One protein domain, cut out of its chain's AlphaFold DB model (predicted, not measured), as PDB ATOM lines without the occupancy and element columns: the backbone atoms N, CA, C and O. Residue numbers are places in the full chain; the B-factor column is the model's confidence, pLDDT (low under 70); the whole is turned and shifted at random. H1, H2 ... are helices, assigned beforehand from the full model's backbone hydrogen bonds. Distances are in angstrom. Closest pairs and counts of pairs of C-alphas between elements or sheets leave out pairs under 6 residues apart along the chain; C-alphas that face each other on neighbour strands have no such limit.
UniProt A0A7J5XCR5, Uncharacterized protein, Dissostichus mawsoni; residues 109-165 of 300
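Overview. This is residues 109 to 165 of the 300 residues of an uncharacterized protein of Dissostichus mawsoni (UniProt A0A7J5XCR5). This is a chain of loops with little regular structure, and its three short helices are set at separate places along it. Residues 109 to 122 fold back on themselves at one end, the loop from H2 to H3 makes the other, and residues 133 to 138 stick out. Of 57 printed residues, 15 are in named helices, H1, H2, H3 in chain order, with no named strand; the class is all helix. It is elongated, spanning 37 by 23 by 22 A, and only just compact, close to loose, with a radius of gyration of the C-alphas of 12.3 A.

Arrangement. Look first at H2, residues 137 to 143: 1 of 3 O i to N i+4 pairs and 3 of 4 O i to N i+3 pairs are within hydrogen-bond range. H3, residues 154 to 157, is close to H2 but not clearly touching; their closest C-alphas, Phe 143 and Thr 157, are 7.2 A apart. H1, residues 123 to 126, is apart from both. H1 and H3 are too short for an O i to N i+4 pair.

Along the chain. Find C-alpha 137 at (-54.726, 28.420, -1.732); H2 runs 10.2 A to C-alpha 143. H1 begins at (-44.167, 20.718, 8.964), and H3 ends at (-39.646, 21.966, 1.578).

Size, cuts and confidence. The C-alphas farthest apart, Asp 115 and Gln 147, are 38.4 A apart. The printed part has no cut, and both links between helices are short. Residue 109 and residues 162 to 165 have pLDDT under 70.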
ATOM      1  N   TRP A 109     -37.536  13.137   6.748       69.12
ATOM      2  CA  TRP A 109     -38.745  13.470   7.498       69.12
ATOM      3  C   TRP A 109     -39.609  12.216   7.684       69.12
ATOM      4  O   TRP A 109     -39.565  11.299   6.871       69.12
ATOM      5  N   ARG A 110     -40.382  12.104   8.769       75.50
ATOM      6  CA  ARG A 110     -41.212  10.907   9.017       75.50
ATOM      7  C   ARG A 110     -42.685  11.264   9.187       75.50
ATOM      8  O   ARG A 110     -43.010  12.168   9.953       75.50
ATOM      9  N   VAL A 111     -43.571  10.530   8.508       78.94
ATOM     10  CA  VAL A 111     -45.033  10.692   8.620       78.94
ATOM     11  C   VAL A 111     -45.508  10.211   9.997       78.94
ATOM     12  O   VAL A 111     -44.846   9.385  10.635       78.94
ATOM     13  N   LYS A 112     -46.679  10.680  10.441       77.44
ATOM     14  CA  LYS A 112     -47.465   9.947  11.443       77.44
ATOM     15  C   LYS A 112     -47.795   8.552  10.893       77.44
ATOM     16  O   LYS A 112     -48.300   8.441   9.780       77.44
ATOM     17  N   ARG A 113     -47.510   7.495  11.658       80.38
ATOM     18  CA  ARG A 113     -48.012   6.137  11.381       80.38
ATOM     19  C   ARG A 113     -49.031   5.795  12.461       80.38
ATOM     20  O   ARG A 113     -48.646   5.602  13.615       80.38
ATOM     21  N   GLY A 114     -50.309   5.757  12.089       84.31
ATOM     22  CA  GLY A 114     -51.411   5.658  13.049       84.31
ATOM     23  C   GLY A 114     -51.393   6.824  14.041       84.31
ATOM     24  O   GLY A 114     -51.118   7.964  13.659       84.31
ATOM     25  N   ASP A 115     -51.591   6.524  15.324       82.44
ATOM     26  CA  ASP A 115     -51.662   7.532  16.395       82.44
ATOM     27  C   ASP A 115     -50.294   8.042  16.871       82.44
ATOM     28  O   ASP A 115     -50.205   8.950  17.700       82.44
ATOM     29  N   LYS A 116     -49.192   7.478  16.360       84.25
ATOM     30  CA  LYS A 116     -47.840   7.838  16.798       84.25
ATOM     31  C   LYS A 116     -47.217   8.861  15.855       84.25
ATOM     32  O   LYS A 116     -46.951   8.595  14.679       84.25
ATOM     33  N   VAL A 117     -46.938  10.042  16.405       82.88
ATOM     34  CA  VAL A 117     -46.160  11.091  15.739       82.88
ATOM     35  C   VAL A 117     -44.682  10.742  15.839       82.88
ATOM     36  O   VAL A 117     -44.181  10.426  16.917       82.88
ATOM     37  N   SER A 118     -43.979  10.773  14.709       86.00
ATOM     38  CA  SER A 118     -42.529  10.595  14.692       86.00
ATOM     39  C   SER A 118     -41.843  11.718  15.488       86.00
ATOM     40  O   SER A 118     -42.388  12.810  15.619       86.00
ATOM     41  N   GLY A 119     -40.634  11.483  16.012       89.69
ATOM     42  CA  GLY A 119     -39.890  12.514  16.758       89.69
ATOM     43  C   GLY A 119     -39.507  13.746  15.922       89.69
ATOM     44  O   GLY A 119     -39.177  14.784  16.487       89.69
ATOM     45  N   ASN A 120     -39.577  13.643  14.588       90.31
ATOM     46  CA  ASN A 120     -39.351  14.746  13.656       90.31
ATOM     47  C   ASN A 120     -40.394  14.714  12.515       90.31
ATOM     48  O   ASN A 120     -40.089  14.257  11.405       90.31
ATOM     49  N   PRO A 121     -41.650  15.116  12.795       92.12
ATOM     50  CA  PRO A 121     -42.709  15.112  11.801       92.12
ATOM     51  C   PRO A 121     -42.498  16.248  10.798       92.12
ATOM     52  O   PRO A 121     -42.005  17.318  11.157       92.12
ATOM     53  N   CYS A 122     -42.909  16.022   9.547       91.44
ATOM     54  CA  CYS A 122     -42.906  17.067   8.525       91.44
ATOM     55  C   CYS A 122     -43.727  18.295   8.987       91.44
ATOM     56  O   CYS A 122     -44.645  18.124   9.800       91.44
ATOM     57  N   PRO A 123     -43.471  19.518   8.487       90.81
ATOM     58  CA  PRO A 123     -44.167  20.718   8.964       90.81
ATOM     59  C   PRO A 123     -45.698  20.636   8.898       90.81
ATOM     60  O   PRO A 123     -46.371  21.063   9.831       90.81
ATOM     61  N   VAL A 124     -46.237  20.013   7.845       93.44
ATOM     62  CA  VAL A 124     -47.680  19.743   7.693       93.44
ATOM     63  C   VAL A 124     -48.145  18.650   8.663       93.44
ATOM     64  O   VAL A 124     -49.182  18.771   9.295       93.44
ATOM     65  N   CYS A 125     -47.340  17.604   8.850       90.62
ATOM     66  CA  CYS A 125     -47.628  16.467   9.725       90.62
ATOM     67  C   CYS A 125     -47.628  16.839  11.221       90.62
ATOM     68  O   CYS A 125     -48.157  16.092  12.052       90.62
ATOM     69  N   ARG A 126     -46.954  17.938  11.579       92.50
ATOM     70  CA  ARG A 126     -46.775  18.392  12.961       92.50
ATOM     71  C   ARG A 126     -48.026  19.061  13.526       92.50
ATOM     72  O   ARG A 126     -48.261  18.942  14.727       92.50
ATOM     73  N   ASP A 127     -48.795  19.751  12.693       93.12
ATOM     74  CA  ASP A 127     -49.984  20.495  13.104       93.12
ATOM     75  C   ASP A 127     -51.241  19.805  12.569       93.12
ATOM     76  O   ASP A 127     -51.497  19.783  11.370       93.12
ATOM     77  N   SER A 128     -52.037  19.233  13.472       91.88
ATOM     78  CA  SER A 128     -53.286  18.552  13.115       91.88
ATOM     79  C   SER A 128     -54.363  19.489  12.569       91.88
ATOM     80  O   SER A 128     -55.337  19.004  12.007       91.88
ATOM     81  N   ASN A 129     -54.210  20.805  12.733       94.69
ATOM     82  CA  ASN A 129     -55.162  21.784  12.209       94.69
ATOM     83  C   ASN A 129     -54.881  22.146  10.745       94.69
ATOM     84  O   ASN A 129     -55.697  22.816  10.111       94.69
ATOM     85  N   ILE A 130     -53.733  21.734  10.198       94.38
ATOM     86  CA  ILE A 130     -53.403  21.961   8.793       94.38
ATOM     87  C   ILE A 130     -54.041  20.845   7.967       94.38
ATOM     88  O   ILE A 130     -53.506  19.745   7.842       94.38
ATOM     89  N   VAL A 131     -55.191  21.155   7.371       94.19
ATOM     90  CA  VAL A 131     -55.839  20.293   6.380       94.19
ATOM     91  C   VAL A 131     -55.368  20.715   4.990       94.19
ATOM     92  O   VAL A 131     -55.630  21.833   4.536       94.19
ATOM     93  N   VAL A 132     -54.647  19.819   4.313       94.94
ATOM     94  CA  VAL A 132     -54.248  20.022   2.917       94.94
ATOM     95  C   VAL A 132     -55.477  19.803   2.043       94.94
ATOM     96  O   VAL A 132     -55.958  18.683   1.900       94.94
ATOM     97  N   HIS A 133     -55.996  20.892   1.488       96.12
ATOM     98  CA  HIS A 133     -57.158  20.897   0.609       96.12
ATOM     99  C   HIS A 133     -56.893  21.837  -0.570       96.12
ATOM    100  O   HIS A 133     -56.199  22.841  -0.408       96.12
ATOM    101  N   HIS A 134     -57.467  21.553  -1.741       96.56
ATOM    102  CA  HIS A 134     -57.276  22.374  -2.945       96.56
ATOM    103  C   HIS A 134     -57.779  23.822  -2.765       96.56
ATOM    104  O   HIS A 134     -57.234  24.751  -3.350       96.56
ATOM    105  N   GLN A 135     -58.764  24.036  -1.886       97.12
ATOM    106  CA  GLN A 135     -59.280  25.372  -1.540       97.12
ATOM    107  C   GLN A 135     -58.345  26.170  -0.614       97.12
ATOM    108  O   GLN A 135     -58.487  27.386  -0.482       97.12
ATOM    109  N   SER A 136     -57.367  25.521   0.024       96.56
ATOM    110  CA  SER A 136     -56.403  26.167   0.920       96.56
ATOM    111  C   SER A 136     -55.290  26.854   0.121       96.56
ATOM    112  O   SER A 136     -54.106  26.585   0.326       96.56
ATOM    113  N   VAL A 137     -55.652  27.770  -0.784       96.38
ATOM    114  CA  VAL A 137     -54.726  28.420  -1.732       96.38
ATOM    115  C   VAL A 137     -53.556  29.095  -1.006       96.38
ATOM    116  O   VAL A 137     -52.414  28.966  -1.424       96.38
ATOM    117  N   LYS A 138     -53.804  29.716   0.158       96.75
ATOM    118  CA  LYS A 138     -52.757  30.349   0.989       96.75
ATOM    119  C   LYS A 138     -51.736  29.366   1.572       96.75
ATOM    120  O   LYS A 138     -50.626  29.774   1.901       96.75
ATOM    121  N   LEU A 139     -52.124  28.106   1.764       95.62
ATOM    122  CA  LEU A 139     -51.222  27.042   2.201       95.62
ATOM    123  C   LEU A 139     -50.450  26.498   0.995       95.62
ATOM    124  O   LEU A 139     -49.228  26.413   1.049       95.62
ATOM    125  N   LEU A 140     -51.155  26.189  -0.097       96.44
ATOM    126  CA  LEU A 140     -50.568  25.625  -1.316       96.44
ATOM    127  C   LEU A 140     -49.556  26.570  -1.971       96.44
ATOM    128  O   LEU A 140     -48.483  26.134  -2.376       96.44
ATOM    129  N   GLN A 141     -49.838  27.872  -1.976       97.44
ATOM    130  CA  GLN A 141     -48.948  28.896  -2.522       97.44
ATOM    131  C   GLN A 141     -47.580  28.941  -1.819       97.44
ATOM    132  O   GLN A 141     -46.610  29.396  -2.409       97.44
ATOM    133  N   GLN A 142     -47.456  28.428  -0.588       96.25
ATOM    134  CA  GLN A 142     -46.163  28.350   0.110       96.25
ATOM    135  C   GLN A 142     -45.226  27.284  -0.474       96.25
ATOM    136  O   GLN A 142     -44.025  27.311  -0.198       96.25
ATOM    137  N   PHE A 143     -45.762  26.343  -1.252       96.19
ATOM    138  CA  PHE A 143     -45.005  25.279  -1.913       96.19
ATOM    139  C   PHE A 143     -44.696  25.597  -3.378       96.19
ATOM    140  O   PHE A 143     -44.021  24.808  -4.034       96.19
ATOM    141  N   ILE A 144     -45.158  26.744  -3.877       96.38
ATOM    142  CA  ILE A 144     -44.985  27.182  -5.258       96.38
ATOM    143  C   ILE A 144     -44.087  28.418  -5.265       96.38
ATOM    144  O   ILE A 144     -44.273  29.353  -4.486       96.38
ATOM    145  N   SER A 145     -43.101  28.428  -6.153       96.94
ATOM    146  CA  SER A 145     -42.251  29.590  -6.377       96.94
ATOM    147  C   SER A 145     -43.082  30.760  -6.919       96.94
ATOM    148  O   SER A 145     -43.700  30.618  -7.976       96.94
ATOM    149  N   PRO A 146     -43.070  31.941  -6.274       96.56
ATOM    150  CA  PRO A 146     -43.847  33.088  -6.745       96.56
ATOM    151  C   PRO A 146     -43.316  33.674  -8.060       96.56
ATOM    152  O   PRO A 146     -44.033  34.407  -8.726       96.56
ATOM    153  N   GLN A 147     -42.061  33.382  -8.415       97.19
ATOM    154  CA  GLN A 147     -41.397  33.923  -9.606       97.19
ATOM    155  C   GLN A 147     -41.557  33.011 -10.822       97.19
ATOM    156  O   GLN A 147     -41.658  33.497 -11.938       97.19
ATOM    157  N   THR A 148     -41.555  31.694 -10.604       97.75
ATOM    158  CA  THR A 148     -41.534  30.706 -11.694       97.75
ATOM    159  C   THR A 148     -42.813  29.886 -11.789       97.75
ATOM    160  O   THR A 148     -42.985  29.165 -12.761       97.75
ATOM    161  N   GLY A 149     -43.682  29.914 -10.773       97.06
ATOM    162  CA  GLY A 149     -44.857  29.037 -10.705       97.06
ATOM    163  C   GLY A 149     -44.528  27.553 -10.490       97.06
ATOM    164  O   GLY A 149     -45.435  26.735 -10.392       97.06
ATOM    165  N   MET A 150     -43.246  27.193 -10.373       97.12
ATOM    166  CA  MET A 150     -42.801  25.811 -10.183       97.12
ATOM    167  C   MET A 150     -42.947  25.368  -8.725       97.12
ATOM    168  O   MET A 150     -42.687  26.145  -7.800       97.12
ATOM    169  N   LEU A 151     -43.306  24.100  -8.514       96.31
ATOM    170  CA  LEU A 151     -43.359  23.490  -7.186       96.31
ATOM    171  C   LEU A 151     -41.940  23.333  -6.615       96.31
ATOM    172  O   LEU A 151     -41.017  22.913  -7.315       96.31
ATOM    173  N   TYR A 152     -41.748  23.657  -5.339       95.38
ATOM    174  CA  TYR A 152     -40.472  23.416  -4.676       95.38
ATOM    175  C   TYR A 152     -40.225  21.919  -4.475       95.38
ATOM    176  O   TYR A 152     -41.116  21.179  -4.062       95.38
ATOM    177  N   ASP A 153     -38.975  21.505  -4.679       93.38
ATOM    178  CA  ASP A 153     -38.541  20.130  -4.445       93.38
ATOM    179  C   ASP A 153     -38.873  19.667  -3.002       93.38
ATOM    180  O   ASP A 153     -38.655  20.429  -2.045       93.38
ATOM    181  N   PRO A 154     -39.384  18.435  -2.801       89.81
ATOM    182  CA  PRO A 154     -39.663  17.886  -1.472       89.81
ATOM    183  C   PRO A 154     -38.468  17.963  -0.509       89.81
ATOM    184  O   PRO A 154     -38.637  18.270   0.674       89.81
ATOM    185  N   THR A 155     -37.241  17.787  -1.012       89.31
ATOM    186  CA  THR A 155     -36.005  17.910  -0.218       89.31
ATOM    187  C   THR A 155     -35.777  19.329   0.297       89.31
ATOM    188  O   THR A 155     -35.237  19.505   1.391       89.31
ATOM    189  N   ARG A 156     -36.232  20.351  -0.441       90.31
ATOM    190  CA  ARG A 156     -36.164  21.760  -0.026       90.31
ATOM    191  C   ARG A 156     -37.275  22.146   0.939       90.31
ATOM    192  O   ARG A 156     -37.041  22.952   1.834       90.31
ATOM    193  N   THR A 157     -38.479  21.613   0.750       91.25
ATOM    194  CA  THR A 157     -39.646  21.966   1.578       91.25
ATOM    195  C   THR A 157     -39.698  21.205   2.899       91.25
ATOM    196  O   THR A 157     -40.451  21.590   3.796       91.25
ATOM    197  N   GLY A 158     -38.918  20.127   3.025       89.31
ATOM    198  CA  GLY A 158     -38.996  19.207   4.157       89.31
ATOM    199  C   GLY A 158     -40.318  18.437   4.198       89.31
ATOM    200  O   GLY A 158     -40.704  17.897   5.239       89.31
ATOM    201  N   LEU A 159     -41.038  18.413   3.072       89.19
ATOM    202  CA  LEU A 159     -42.172  17.533   2.892       89.19
ATOM    203  C   LEU A 159     -41.679  16.151   2.501       89.19
ATOM    204  O   LEU A 159     -40.684  15.975   1.802       89.19
ATOM    205  N   LEU A 160     -42.415  15.152   2.962       81.62
ATOM    206  CA  LEU A 160     -42.220  13.802   2.471       81.62
ATOM    207  C   LEU A 160     -42.713  13.747   1.029       81.62
ATOM    208  O   LEU A 160     -43.754  14.352   0.752       81.62
ATOM    209  N   PRO A 161     -42.009  13.042   0.124       75.69
ATOM    210  CA  PRO A 161     -42.568  12.701  -1.169       75.69
ATOM    211  C   PRO A 161     -43.791  11.829  -0.899       75.69
ATOM    212  O   PRO A 161     -43.691  10.627  -0.663       75.69
ATOM    213  N   PHE A 162     -44.955  12.462  -0.828       65.75
ATOM    214  CA  PHE A 162     -46.198  11.741  -0.931       65.75
ATOM    215  C   PHE A 162     -46.377  11.508  -2.423       65.75
ATOM    216  O   PHE A 162     -46.524  12.444  -3.207       65.75
ATOM    217  N   GLN A 163     -46.270  10.251  -2.832       43.72
ATOM    218  CA  GLN A 163     -46.801   9.866  -4.123       43.72
ATOM    219  C   GLN A 163     -48.311  10.044  -3.997       43.72
ATOM    220  O   GLN A 163     -48.968   9.298  -3.271       43.72
ATOM    221  N   ILE A 164     -48.852  11.073  -4.651       46.31
ATOM    222  CA  ILE A 164     -50.253  11.009  -5.056       46.31
ATOM    223  C   ILE A 164     -50.310   9.748  -5.919       46.31
ATOM    224  O   ILE A 164     -49.546   9.690  -6.888       46.31
ATOM    225  N   PRO A 165     -51.083   8.709  -5.549       36.84
ATOM    226  CA  PRO A 165     -51.265   7.578  -6.443       36.84
ATOM    227  C   PRO A 165     -51.689   8.164  -7.783       36.84
ATOM    228  O   PRO A 165     -52.632   8.952  -7.834       36.84
TER     229      PRO A 165